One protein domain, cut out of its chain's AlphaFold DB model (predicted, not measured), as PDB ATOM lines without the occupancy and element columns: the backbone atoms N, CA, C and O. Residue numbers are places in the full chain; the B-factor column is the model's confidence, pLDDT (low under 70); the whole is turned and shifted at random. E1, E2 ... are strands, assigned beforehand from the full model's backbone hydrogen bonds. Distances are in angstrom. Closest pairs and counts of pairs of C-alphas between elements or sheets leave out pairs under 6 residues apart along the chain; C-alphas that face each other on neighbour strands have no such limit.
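AT A GLANCE: This is residues 3 to 43 and 52 to 87 of the 88 residues of an uncharacterized protein of Deltaproteobacteria bacterium RBG_16_44_11 (UniProt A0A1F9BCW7). Two sheets stand face to face as a sandwich, nearly closed into a barrel: a strongly twisted sheet, E1 E2 E3 E4 E7 E6 in that order, and a small one, E5 E8 E9. At one side E5 runs on into E6; at the other the edge strand E1 comes near E9. The printed part has 77 residues and no named helix; its nine strands, E1 to E9 along the chain, hold 38 of them, under half, and the class is all strand. The large sheet is antiparallel, though E2 and E3 meet only at a point; the small one is mixed. The whole is compact, radius of gyration of the C-alphas 11.8 A, spanning 32 by 28 by 24 A.

HOW THE PARTS SIT: E1, residues 3 to 5, and E2, residues 10 to 13, form a hairpin, with N 4 and O 12 2.9 A apart, within hydrogen-bond range. C-alphas 10 and 24, which face each other where E2 meets E3, residues 23 to 28, are 4.3 A apart. E3 and E4, residues 33 to 38, form a hairpin with N 26 and O 35 at 2.8 A. E7, residues 66 to 70, is antiparallel to E4, N 36 and O 67 at 2.7 A, and forms a hairpin with E6, residues 59 to 61, N 59 and O 68 at 2.8 A. E5, residues 55 to 57, is parallel to E8, residues 77 to 80, N 79 and O 56 at 2.8 A. E8 and E9, residues 83 to 86, form a hairpin, N 80 and O 83 at 2.8 A. The closest C-alphas of E1 and E9, Met 3 and Phe 85, are 5.3 A apart.

IN THESE COORDINATES: E1 begins at C-alpha 3 (76.125, 90.692, 110.070). E3 is 17.3 A long, E4 16.6 A and E7 13.1 A. E9 ends at C-alpha 86 (70.497, 97.392, 110.261).

THE WHOLE: Residues 44 to 51 are not printed; C-alphas 43 and 52 are 23.3 A apart. Of the links printed whole, none is long. Residues 42 to 43 have pLDDT under 70.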
ATOM      1  N   MET A   3      75.886  91.397 108.800       91.50
ATOM      2  CA  MET A   3      76.125  90.692 110.070       91.50
ATOM      3  C   MET A   3      74.823  90.081 110.592       91.50
ATOM      4  O   MET A   3      73.780  90.731 110.551       91.50
ATOM      5  N   VAL A   4      74.887  88.856 111.114       92.19
ATOM      6  CA  VAL A   4      73.742  88.163 111.724       92.19
ATOM      7  C   VAL A   4      74.081  87.774 113.159       92.19
ATOM      8  O   VAL A   4      74.983  86.970 113.399       92.19
ATOM      9  N   PHE A   5      73.342  88.355 114.103       92.62
ATOM     10  CA  PHE A   5      73.450  88.100 115.537       92.62
ATOM     11  C   PHE A   5      72.503  86.962 115.921       92.62
ATOM     12  O   PHE A   5      71.285  87.136 115.915       92.62
ATOM     13  N   ASN A   6      73.051  85.789 116.234       94.19
ATOM     14  CA  ASN A   6      72.258  84.625 116.626       94.19
ATOM     15  C   ASN A   6      71.978  84.637 118.133       94.19
ATOM     16  O   ASN A   6      72.820  85.072 118.918       94.19
ATOM     17  N   ALA A   7      70.822  84.114 118.549       93.12
ATOM     18  CA  ALA A   7      70.407  84.090 119.957       93.12
ATOM     19  C   ALA A   7      71.337  83.263 120.870       93.12
ATOM     20  O   ALA A   7      71.384  83.504 122.071       93.12
ATOM     21  N   ASP A   8      72.101  82.324 120.305       93.88
ATOM     22  CA  ASP A   8      73.096  81.511 121.017       93.88
ATOM     23  C   ASP A   8      74.436  82.238 121.249       93.88
ATOM     24  O   ASP A   8      75.400  81.638 121.725       93.88
ATOM     25  N   GLY A   9      74.517  83.525 120.897       94.94
ATOM     26  CA  GLY A   9      75.719  84.342 121.044       94.94
ATOM     27  C   GLY A   9      76.722  84.193 119.898       94.94
ATOM     28  O   GLY A   9      77.794  84.797 119.957       94.94
ATOM     29  N   LYS A  10      76.417  83.434 118.835       95.38
ATOM     30  CA  LYS A  10      77.262  83.392 117.630       95.38
ATOM     31  C   LYS A  10      76.992  84.579 116.715       95.38
ATOM     32  O   LYS A  10      75.846  84.981 116.509       95.38
ATOM     33  N   LEU A  11      78.052  85.098 116.106       93.12
ATOM     34  CA  LEU A  11      77.991  86.124 115.072       93.12
ATOM     35  C   LEU A  11      78.391  85.512 113.728       93.12
ATOM     36  O   LEU A  11      79.425  84.852 113.622       93.12
ATOM     37  N   THR A  12      77.582  85.747 112.700       91.50
ATOM     38  CA  THR A  12      77.876  85.304 111.334       91.50
ATOM     39  C   THR A  12      78.098  86.506 110.428       91.50
ATOM     40  O   THR A  12      77.245  87.389 110.332       91.50
ATOM     41  N   PHE A  13      79.228  86.508 109.723       89.38
ATOM     42  CA  PHE A  13      79.524  87.471 108.665       89.38
ATOM     43  C   PHE A  13      79.105  86.867 107.321       89.38
ATOM     44  O   PHE A  13      79.791  86.001 106.776       89.38
ATOM     45  N   VAL A  14      77.953  87.285 106.787       88.25
ATOM     46  CA  VAL A  14      77.400  86.744 105.531       88.25
ATOM     47  C   VAL A  14      78.291  87.145 104.360       88.25
ATOM     48  O   VAL A  14      78.641  88.317 104.216       88.25
ATOM     49  N   GLY A  15      78.672  86.167 103.533       82.12
ATOM     50  CA  GLY A  15      79.680  86.357 102.483       82.12
ATOM     51  C   GLY A  15      81.085  86.629 103.033       82.12
ATOM     52  O   GLY A  15      81.948  87.097 102.300       82.12
ATOM     53  N   GLY A  16      81.303  86.386 104.330       70.25
ATOM     54  CA  GLY A  16      82.547  86.681 105.019       70.25
ATOM     55  C   GLY A  16      83.641  85.646 104.805       70.25
ATOM     56  O   GLY A  16      83.393  84.453 104.641       70.25
ATOM     57  N   PHE A  17      84.884  86.117 104.852       77.38
ATOM     58  CA  PHE A  17      86.065  85.263 104.803       77.38
ATOM     59  C   PHE A  17      86.122  84.331 106.023       77.38
ATOM     60  O   PHE A  17      85.732  84.707 107.134       77.38
ATOM     61  N   LYS A  18      86.689  83.129 105.846       79.06
ATOM     62  CA  LYS A  18      86.878  82.152 106.938       79.06
ATOM     63  C   LYS A  18      87.632  82.734 108.142       79.06
ATOM     64  O   LYS A  18      87.363  82.308 109.257       79.06
ATOM     65  N   LYS A  19      88.502  83.738 107.940       80.06
ATOM     66  CA  LYS A  19      89.260  84.408 109.015       80.06
ATOM     67  C   LYS A  19      88.375  85.046 110.094       80.06
ATOM     68  O   LYS A  19      88.777  85.139 111.245       80.06
ATOM     69  N   PHE A  20      87.145  85.430 109.756       80.00
ATOM     70  CA  PHE A  20      86.215  86.021 110.720       80.00
ATOM     71  C   PHE A  20      85.382  84.985 111.485       80.00
ATOM     72  O   PHE A  20      84.485  85.358 112.233       80.00
ATOM     73  N   HIS A  21      85.657  83.691 111.300       82.44
ATOM     74  CA  HIS A  21      84.943  82.609 111.961       82.44
ATOM     75  C   HIS A  21      85.912  81.721 112.775       82.44
ATOM     76  O   HIS A  21      87.018  81.428 112.310       82.44
ATOM     77  N   PRO A  22      85.503  81.256 113.969       88.88
ATOM     78  CA  PRO A  22      84.258  81.604 114.654       88.88
ATOM     79  C   PRO A  22      84.273  83.045 115.200       88.88
ATOM     80  O   PRO A  22      85.324  83.585 115.550       88.88
ATOM     81  N   ALA A  23      83.085  83.645 115.284       91.56
ATOM     82  CA  ALA A  23      82.861  84.918 115.955       91.56
ATOM     83  C   ALA A  23      81.671  84.823 116.910       91.56
ATOM     84  O   ALA A  23      80.702  84.095 116.668       91.56
ATOM     85  N   THR A  24      81.748  85.565 118.006       95.19
ATOM     86  CA  THR A  24      80.719  85.617 119.043       95.19
ATOM     87  C   THR A  24      80.388  87.054 119.395       95.19
ATOM     88  O   THR A  24      81.183  87.964 119.160       95.19
ATOM     89  N   TRP A  25      79.204  87.259 119.957       94.94
ATOM     90  CA  TRP A  25      78.751  88.557 120.423       94.94
ATOM     91  C   TRP A  25      78.137  88.461 121.817       94.94
ATOM     92  O   TRP A  25      77.612  87.425 122.230       94.94
ATOM     93  N   LYS A  26      78.199  89.572 122.544       95.94
ATOM     94  CA  LYS A  26      77.542  89.758 123.834       95.94
ATOM     95  C   LYS A  26      77.077  91.199 123.960       95.94
ATOM     96  O   LYS A  26      77.794  92.116 123.570       95.94
ATOM     97  N   TYR A  27      75.899  91.393 124.535       94.69
ATOM     98  CA  TYR A  27      75.373  92.714 124.853       94.69
ATOM     99  C   TYR A  27      75.130  92.839 126.356       94.69
ATOM    100  O   TYR A  27      74.527  91.956 126.969       94.69
ATOM    101  N   ASP A  28      75.611  93.929 126.947       94.88
ATOM    102  CA  ASP A  28      75.294  94.329 128.314       94.88
ATOM    103  C   ASP A  28      74.293  95.487 128.280       94.88
ATOM    104  O   ASP A  28      74.627  96.606 127.891       94.88
ATOM    105  N   ALA A  29      73.062  95.215 128.717       92.81
ATOM    106  CA  ALA A  29      71.980  96.192 128.727       92.81
ATOM    107  C   ALA A  29      72.197  97.337 129.729       92.81
ATOM    108  O   ALA A  29      71.738  98.449 129.480       92.81
ATOM    109  N   LYS A  30      72.915  97.100 130.838       94.69
ATOM    110  CA  LYS A  30      73.165  98.127 131.861       94.69
ATOM    111  C   LYS A  30      74.126  99.190 131.342       94.69
ATOM    112  O   LYS A  30      73.950 100.372 131.619       94.69
ATOM    113  N   THR A  31      75.153  98.760 130.615       93.62
ATOM    114  CA  THR A  31      76.182  99.653 130.062       93.62
ATOM    115  C   THR A  31      75.942 100.011 128.597       93.62
ATOM    116  O   THR A  31      76.683 100.822 128.042       93.62
ATOM    117  N   GLN A  32      74.902  99.439 127.979       94.25
ATOM    118  CA  GLN A  32      74.593  99.556 126.550       94.25
ATOM    119  C   GLN A  32      75.788  99.180 125.667       94.25
ATOM    120  O   GLN A  32      76.042  99.786 124.624       94.25
ATOM    121  N   LYS A  33      76.567  98.192 126.108       93.94
ATOM    122  CA  LYS A  33      77.825  97.817 125.472       93.94
ATOM    123  C   LYS A  33      77.639  96.552 124.653       93.94
ATOM    124  O   LYS A  33      77.336  95.493 125.200       93.94
ATOM    125  N   LEU A  34      77.861  96.659 123.347       93.75
ATOM    126  CA  LEU A  34      77.982  95.512 122.455       93.75
ATOM    127  C   LEU A  34      79.455  95.124 122.349       93.75
ATOM    128  O   LEU A  34      80.300  95.983 122.104       93.75
ATOM    129  N   GLN A  35      79.752  93.843 122.530       94.25
ATOM    130  CA  GLN A  35      81.082  93.264 122.384       94.25
ATOM    131  C   GLN A  35      81.035  92.134 121.362       94.25
ATOM    132  O   GLN A  35      80.138  91.293 121.409       94.25
ATOM    133  N   ILE A  36      82.016  92.091 120.473       92.38
ATOM    134  CA  ILE A  36      82.203  91.056 119.465       92.38
ATOM    135  C   ILE A  36      83.618  90.505 119.593       92.38
ATOM    136  O   ILE A  36      84.590  91.255 119.668       92.38
ATOM    137  N   LYS A  37      83.743  89.181 119.612       91.44
ATOM    138  CA  LYS A  37      85.031  88.486 119.595       91.44
ATOM    139  C   LYS A  37      85.165  87.683 118.319       91.44
ATOM    140  O   LYS A  37      84.222  87.023 117.897       91.44
ATOM    141  N   ILE A  38      86.351  87.738 117.731       88.50
ATOM    142  CA  ILE A  38      86.687  87.057 116.485       88.50
ATOM    143  C   ILE A  38      87.994  86.319 116.736       88.50
ATOM    144  O   ILE A  38      88.989  86.947 117.086       88.50
ATOM    145  N   SER A  39      87.991  84.992 116.608       81.56
ATOM    146  CA  SER A  39      89.123  84.170 117.061       81.56
ATOM    147  C   SER A  39      90.388  84.321 116.214       81.56
ATOM    148  O   SER A  39      91.481  84.169 116.743       81.56
ATOM    149  N   ASN A  40      90.246  84.614 114.920       78.19
ATOM    150  CA  ASN A  40      91.346  84.590 113.948       78.19
ATOM    151  C   ASN A  40      91.507  85.944 113.233       78.19
ATOM    152  O   ASN A  40      91.661  86.005 112.013       78.19
ATOM    153  N   TYR A  41      91.396  87.035 113.990       74.12
ATOM    154  CA  TYR A  41      91.436  88.391 113.454       74.12
ATOM    155  C   TYR A  41      92.817  89.050 113.604       74.12
ATOM    156  O   TYR A  41      93.494  88.856 114.614       74.12
ATOM    157  N   ASP A  42      93.202  89.849 112.603       68.31
ATOM    158  CA  ASP A  42      94.471  90.573 112.564       68.31
ATOM    159  C   ASP A  42      94.271  92.035 112.973       68.31
ATOM    160  O   ASP A  42      93.446  92.737 112.399       68.31
ATOM    161  N   LYS A  43      94.998  92.500 113.992       65.62
ATOM    162  CA  LYS A  43      94.663  93.696 114.796       65.62
ATOM    163  C   LYS A  43      94.775  95.037 114.046       65.62
ATOM    164  O   LYS A  43      94.494  96.079 114.639       65.62
ATOM    165  N   ASN A  52      78.353 108.525 114.612       72.75
ATOM    166  CA  ASN A  52      77.390 109.293 115.409       72.75
ATOM    167  C   ASN A  52      76.445 108.362 116.198       72.75
ATOM    168  O   ASN A  52      76.518 107.139 116.081       72.75
ATOM    169  N   GLU A  53      75.562 108.923 117.037       76.88
ATOM    170  CA  GLU A  53      74.658 108.121 117.889       76.88
ATOM    171  C   GLU A  53      73.731 107.173 117.100       76.88
ATOM    172  O   GLU A  53      73.301 106.151 117.640       76.88
ATOM    173  N   GLU A  54      73.427 107.487 115.836       84.94
ATOM    174  CA  GLU A  54      72.551 106.681 114.980       84.94
ATOM    175  C   GLU A  54      73.318 105.617 114.179       84.94
ATOM    176  O   GLU A  54      72.801 104.515 113.973       84.94
ATOM    177  N   TYR A  55      74.548 105.917 113.757       84.94
ATOM    178  CA  TYR A  55      75.382 105.053 112.918       84.94
ATOM    179  C   TYR A  55      76.636 104.649 113.685       84.94
ATOM    180  O   TYR A  55      77.612 105.396 113.777       84.94
ATOM    181  N   SER A  56      76.587 103.450 114.265       86.56
ATOM    182  CA  SER A  56      77.647 102.950 115.128       86.56
ATOM    183  C   SER A  56      78.676 102.101 114.398       86.56
ATOM    184  O   SER A  56      78.358 101.368 113.466       86.56
ATOM    185  N   CYS A  57      79.915 102.154 114.880       86.81
ATOM    186  CA  CYS A  57      81.013 101.325 114.407       86.81
ATOM    187  C   CYS A  57      81.638 100.566 115.580       86.81
ATOM    188  O   CYS A  57      81.583 101.026 116.727       86.81
ATOM    189  N   LEU A  58      82.184  99.385 115.300       86.56
ATOM    190  CA  LEU A  58      82.903  98.575 116.277       86.56
ATOM    191  C   LEU A  58      84.372  98.992 116.343       86.56
ATOM    192  O   LEU A  58      85.077  98.945 115.342       86.56
ATOM    193  N   LEU A  59      84.842  99.317 117.542       85.44
ATOM    194  CA  LEU A  59      86.225  99.698 117.801       85.44
ATOM    195  C   LEU A  59      86.939  98.603 118.579       85.44
ATOM    196  O   LEU A  59      86.399  98.055 119.540       85.44
ATOM    197  N   TYR A  60      88.169  98.289 118.191       86.12
ATOM    198  CA  TYR A  60      88.957  97.306 118.917       86.12
ATOM    199  C   TYR A  60      89.398  97.837 120.291       86.12
ATOM    200  O   TYR A  60      90.042  98.880 120.406       86.12
ATOM    201  N   ASN A  61      89.089  97.081 121.343       87.06
ATOM    202  CA  ASN A  61      89.551  97.311 122.704       87.06
ATOM    203  C   ASN A  61      90.595  96.255 123.085       87.06
ATOM    204  O   ASN A  61      90.283  95.081 123.299       87.06
ATOM    205  N   SER A  62      91.845  96.696 123.236       85.81
ATOM    206  CA  SER A  62      92.979  95.828 123.563       85.81
ATOM    207  C   SER A  62      92.917  95.215 124.962       85.81
ATOM    208  O   SER A  62      93.503  94.160 125.178       85.81
ATOM    209  N   LYS A  63      92.200  95.830 125.912       88.50
ATOM    210  CA  LYS A  63      92.084  95.314 127.287       88.50
ATOM    211  C   LYS A  63      91.164  94.103 127.370       88.50
ATOM    212  O   LYS A  63      91.374  93.226 128.199       88.50
ATOM    213  N   THR A  64      90.121  94.080 126.545       85.88
ATOM    214  CA  THR A  64      89.118  93.005 126.519       85.88
ATOM    215  C   THR A  64      89.327  92.030 125.359       85.88
ATOM    216  O   THR A  64      88.633  91.006 125.307       85.88
ATOM    217  N   ASP A  65      90.284  92.340 124.473       86.75
ATOM    218  CA  ASP A  65      90.574  91.633 123.220       86.75
ATOM    219  C   ASP A  65      89.268  91.406 122.442       86.75
ATOM    220  O   ASP A  65      88.837  90.284 122.169       86.75
ATOM    221  N   SER A  66      88.540  92.505 122.226       89.69
ATOM    222  CA  SER A  66      87.227  92.480 121.587       89.69
ATOM    223  C   SER A  66      86.923  93.773 120.853       89.69
ATOM    224  O   SER A  66      87.460  94.832 121.163       89.69
ATOM    225  N   PHE A  67      86.027  93.663 119.888       89.62
ATOM    226  CA  PHE A  67      85.415  94.773 119.190       89.62
ATOM    227  C   PHE A  67      84.213  95.274 119.962       89.62
ATOM    228  O   PHE A  67      83.323  94.496 120.292       89.62
ATOM    229  N   GLU A  68      84.173  96.563 120.251       90.94
ATOM    230  CA  GLU A  68      83.193  97.137 121.154       90.94
ATOM    231  C   GLU A  68      82.518  98.351 120.531       90.94
ATOM    232  O   GLU A  68      83.137  99.139 119.818       90.94
ATOM    233  N   SER A  69      81.234  98.519 120.817       90.44
ATOM    234  CA  SER A  69      80.502  99.731 120.469       90.44
ATOM    235  C   SER A  69      79.427 100.023 121.504       90.44
ATOM    236  O   SER A  69      78.936  99.116 122.187       90.44
ATOM    237  N   LYS A  70      79.052 101.298 121.615       90.38
ATOM    238  CA  LYS A  70      77.881 101.694 122.390       90.38
ATOM    239  C   LYS A  70      76.649 101.466 121.519       90.38
ATOM    240  O   LYS A  70      76.461 102.139 120.515       90.38
ATOM    241  N   TRP A  71      75.818 100.512 121.908       90.38
ATOM    242  CA  TRP A  71      74.626 100.115 121.170       90.38
ATOM    243  C   TRP A  71      73.390 100.536 121.956       90.38
ATOM    244  O   TRP A  71      73.030  99.909 122.949       90.38
ATOM    245  N   THR A  72      72.759 101.630 121.536       90.81
ATOM    246  CA  THR A  72      71.631 102.251 122.253       90.81
ATOM    247  C   THR A  72      70.334 102.099 121.472       90.81
ATOM    248  O   THR A  72      70.344 101.636 120.335       90.81
ATOM    249  N   GLU A  73      69.201 102.519 122.032       89.88
ATOM    250  CA  GLU A  73      67.912 102.557 121.321       89.88
ATOM    251  C   GLU A  73      67.916 103.484 120.093       89.88
ATOM    252  O   GLU A  73      67.233 103.203 119.112       89.88
ATOM    253  N   LYS A  74      68.754 104.525 120.092       90.19
ATOM    254  CA  LYS A  74      68.899 105.437 118.947       90.19
ATOM    255  C   LYS A  74      69.704 104.843 117.795       90.19
ATOM    256  O   LYS A  74      69.616 105.332 116.673       90.19
ATOM    257  N   THR A  75      70.495 103.809 118.065       90.56
ATOM    258  CA  THR A  75      71.391 103.237 117.067       90.56
ATOM    259  C   THR A  75      70.601 102.464 116.011       90.56
ATOM    260  O   THR A  75      69.937 101.470 116.313       90.56
ATOM    261  N   LYS A  76      70.687 102.925 114.763       90.25
ATOM    262  CA  LYS A  76      69.990 102.380 113.591       90.25
ATOM    263  C   LYS A  76      70.840 101.361 112.846       90.25
ATOM    264  O   LYS A  76      70.298 100.410 112.286       90.25
ATOM    265  N   SER A  77      72.162 101.517 112.856       90.31
ATOM    266  CA  SER A  77      73.061 100.570 112.201       90.31
ATOM    267  C   SER A  77      74.351 100.331 112.965       90.31
ATOM    268  O   SER A  77      74.851 101.209 113.665       90.31
ATOM    269  N   LEU A  78      74.916  99.142 112.763       90.00
ATOM    270  CA  LEU A  78      76.278  98.804 113.147       90.00
ATOM    271  C   LEU A  78      77.083  98.475 111.895       90.00
ATOM    272  O   LEU A  78      76.688  97.592 111.134       90.00
ATOM    273  N   SER A  79      78.224  99.126 111.721       87.56
ATOM    274  CA  SER A  79      79.169  98.844 110.646       87.56
ATOM    275  C   SER A  79      80.448  98.231 111.202       87.56
ATOM    276  O   SER A  79      80.927  98.600 112.275       87.56
ATOM    277  N   PHE A  80      81.002  97.277 110.462       85.25
ATOM    278  CA  PHE A  80      82.284  96.658 110.762       85.25
ATOM    279  C   PHE A  80      82.903  96.099 109.486       85.25
ATOM    280  O   PHE A  80      82.336  95.184 108.894       85.25
ATOM    281  N   LEU A  81      84.046  96.641 109.052       80.06
ATOM    282  CA  LEU A  81      84.838  96.115 107.926       80.06
ATOM    283  C   LEU A  81      84.021  95.828 106.648       80.06
ATOM    284  O   LEU A  81      84.195  94.807 105.987       80.06
ATOM    285  N   GLY A  82      83.074  96.710 106.310       80.56
ATOM    286  CA  GLY A  82      82.192  96.555 105.143       80.56
ATOM    287  C   GLY A  82      80.989  95.611 105.338       80.56
ATOM    288  O   GLY A  82      80.132  95.493 104.447       80.56
ATOM    289  N   TRP A  83      80.868  94.960 106.498       87.38
ATOM    290  CA  TRP A  83      79.615  94.360 106.952       87.38
ATOM    291  C   TRP A  83      78.766  95.382 107.696       87.38
ATOM    292  O   TRP A  83      79.269  96.176 108.488       87.38
ATOM    293  N   ASN A  84      77.457  95.331 107.465       87.31
ATOM    294  CA  ASN A  84      76.493  96.179 108.148       87.31
ATOM    295  C   ASN A  84      75.394  95.331 108.785       87.31
ATOM    296  O   ASN A  84      74.941  94.329 108.226       87.31
ATOM    297  N   PHE A  85      74.946  95.763 109.951       89.00
ATOM    298  CA  PHE A  85      73.698  95.349 110.561       89.00
ATOM    299  C   PHE A  85      72.778  96.560 110.601       89.00
ATOM    300  O   PHE A  85      73.187  97.626 111.055       89.00
ATOM    301  N   LEU A  86      71.545  96.387 110.140       88.69
ATOM    302  CA  LEU A  86      70.497  97.392 110.261       88.69
ATOM    303  C   LEU A  86      69.516  96.915 111.324       88.69
ATOM    304  O   LEU A  86      69.026  95.784 111.256       88.69
ATOM    305  N   ARG A  87      69.241  97.772 112.304       84.81
ATOM    306  CA  ARG A  87      68.153  97.540 113.244       84.81
ATOM    307  C   ARG A  87      66.832  97.673 112.477       84.81
ATOM    308  O   ARG A  87      66.665  98.619 111.712       84.81
TER     309      ARG A  87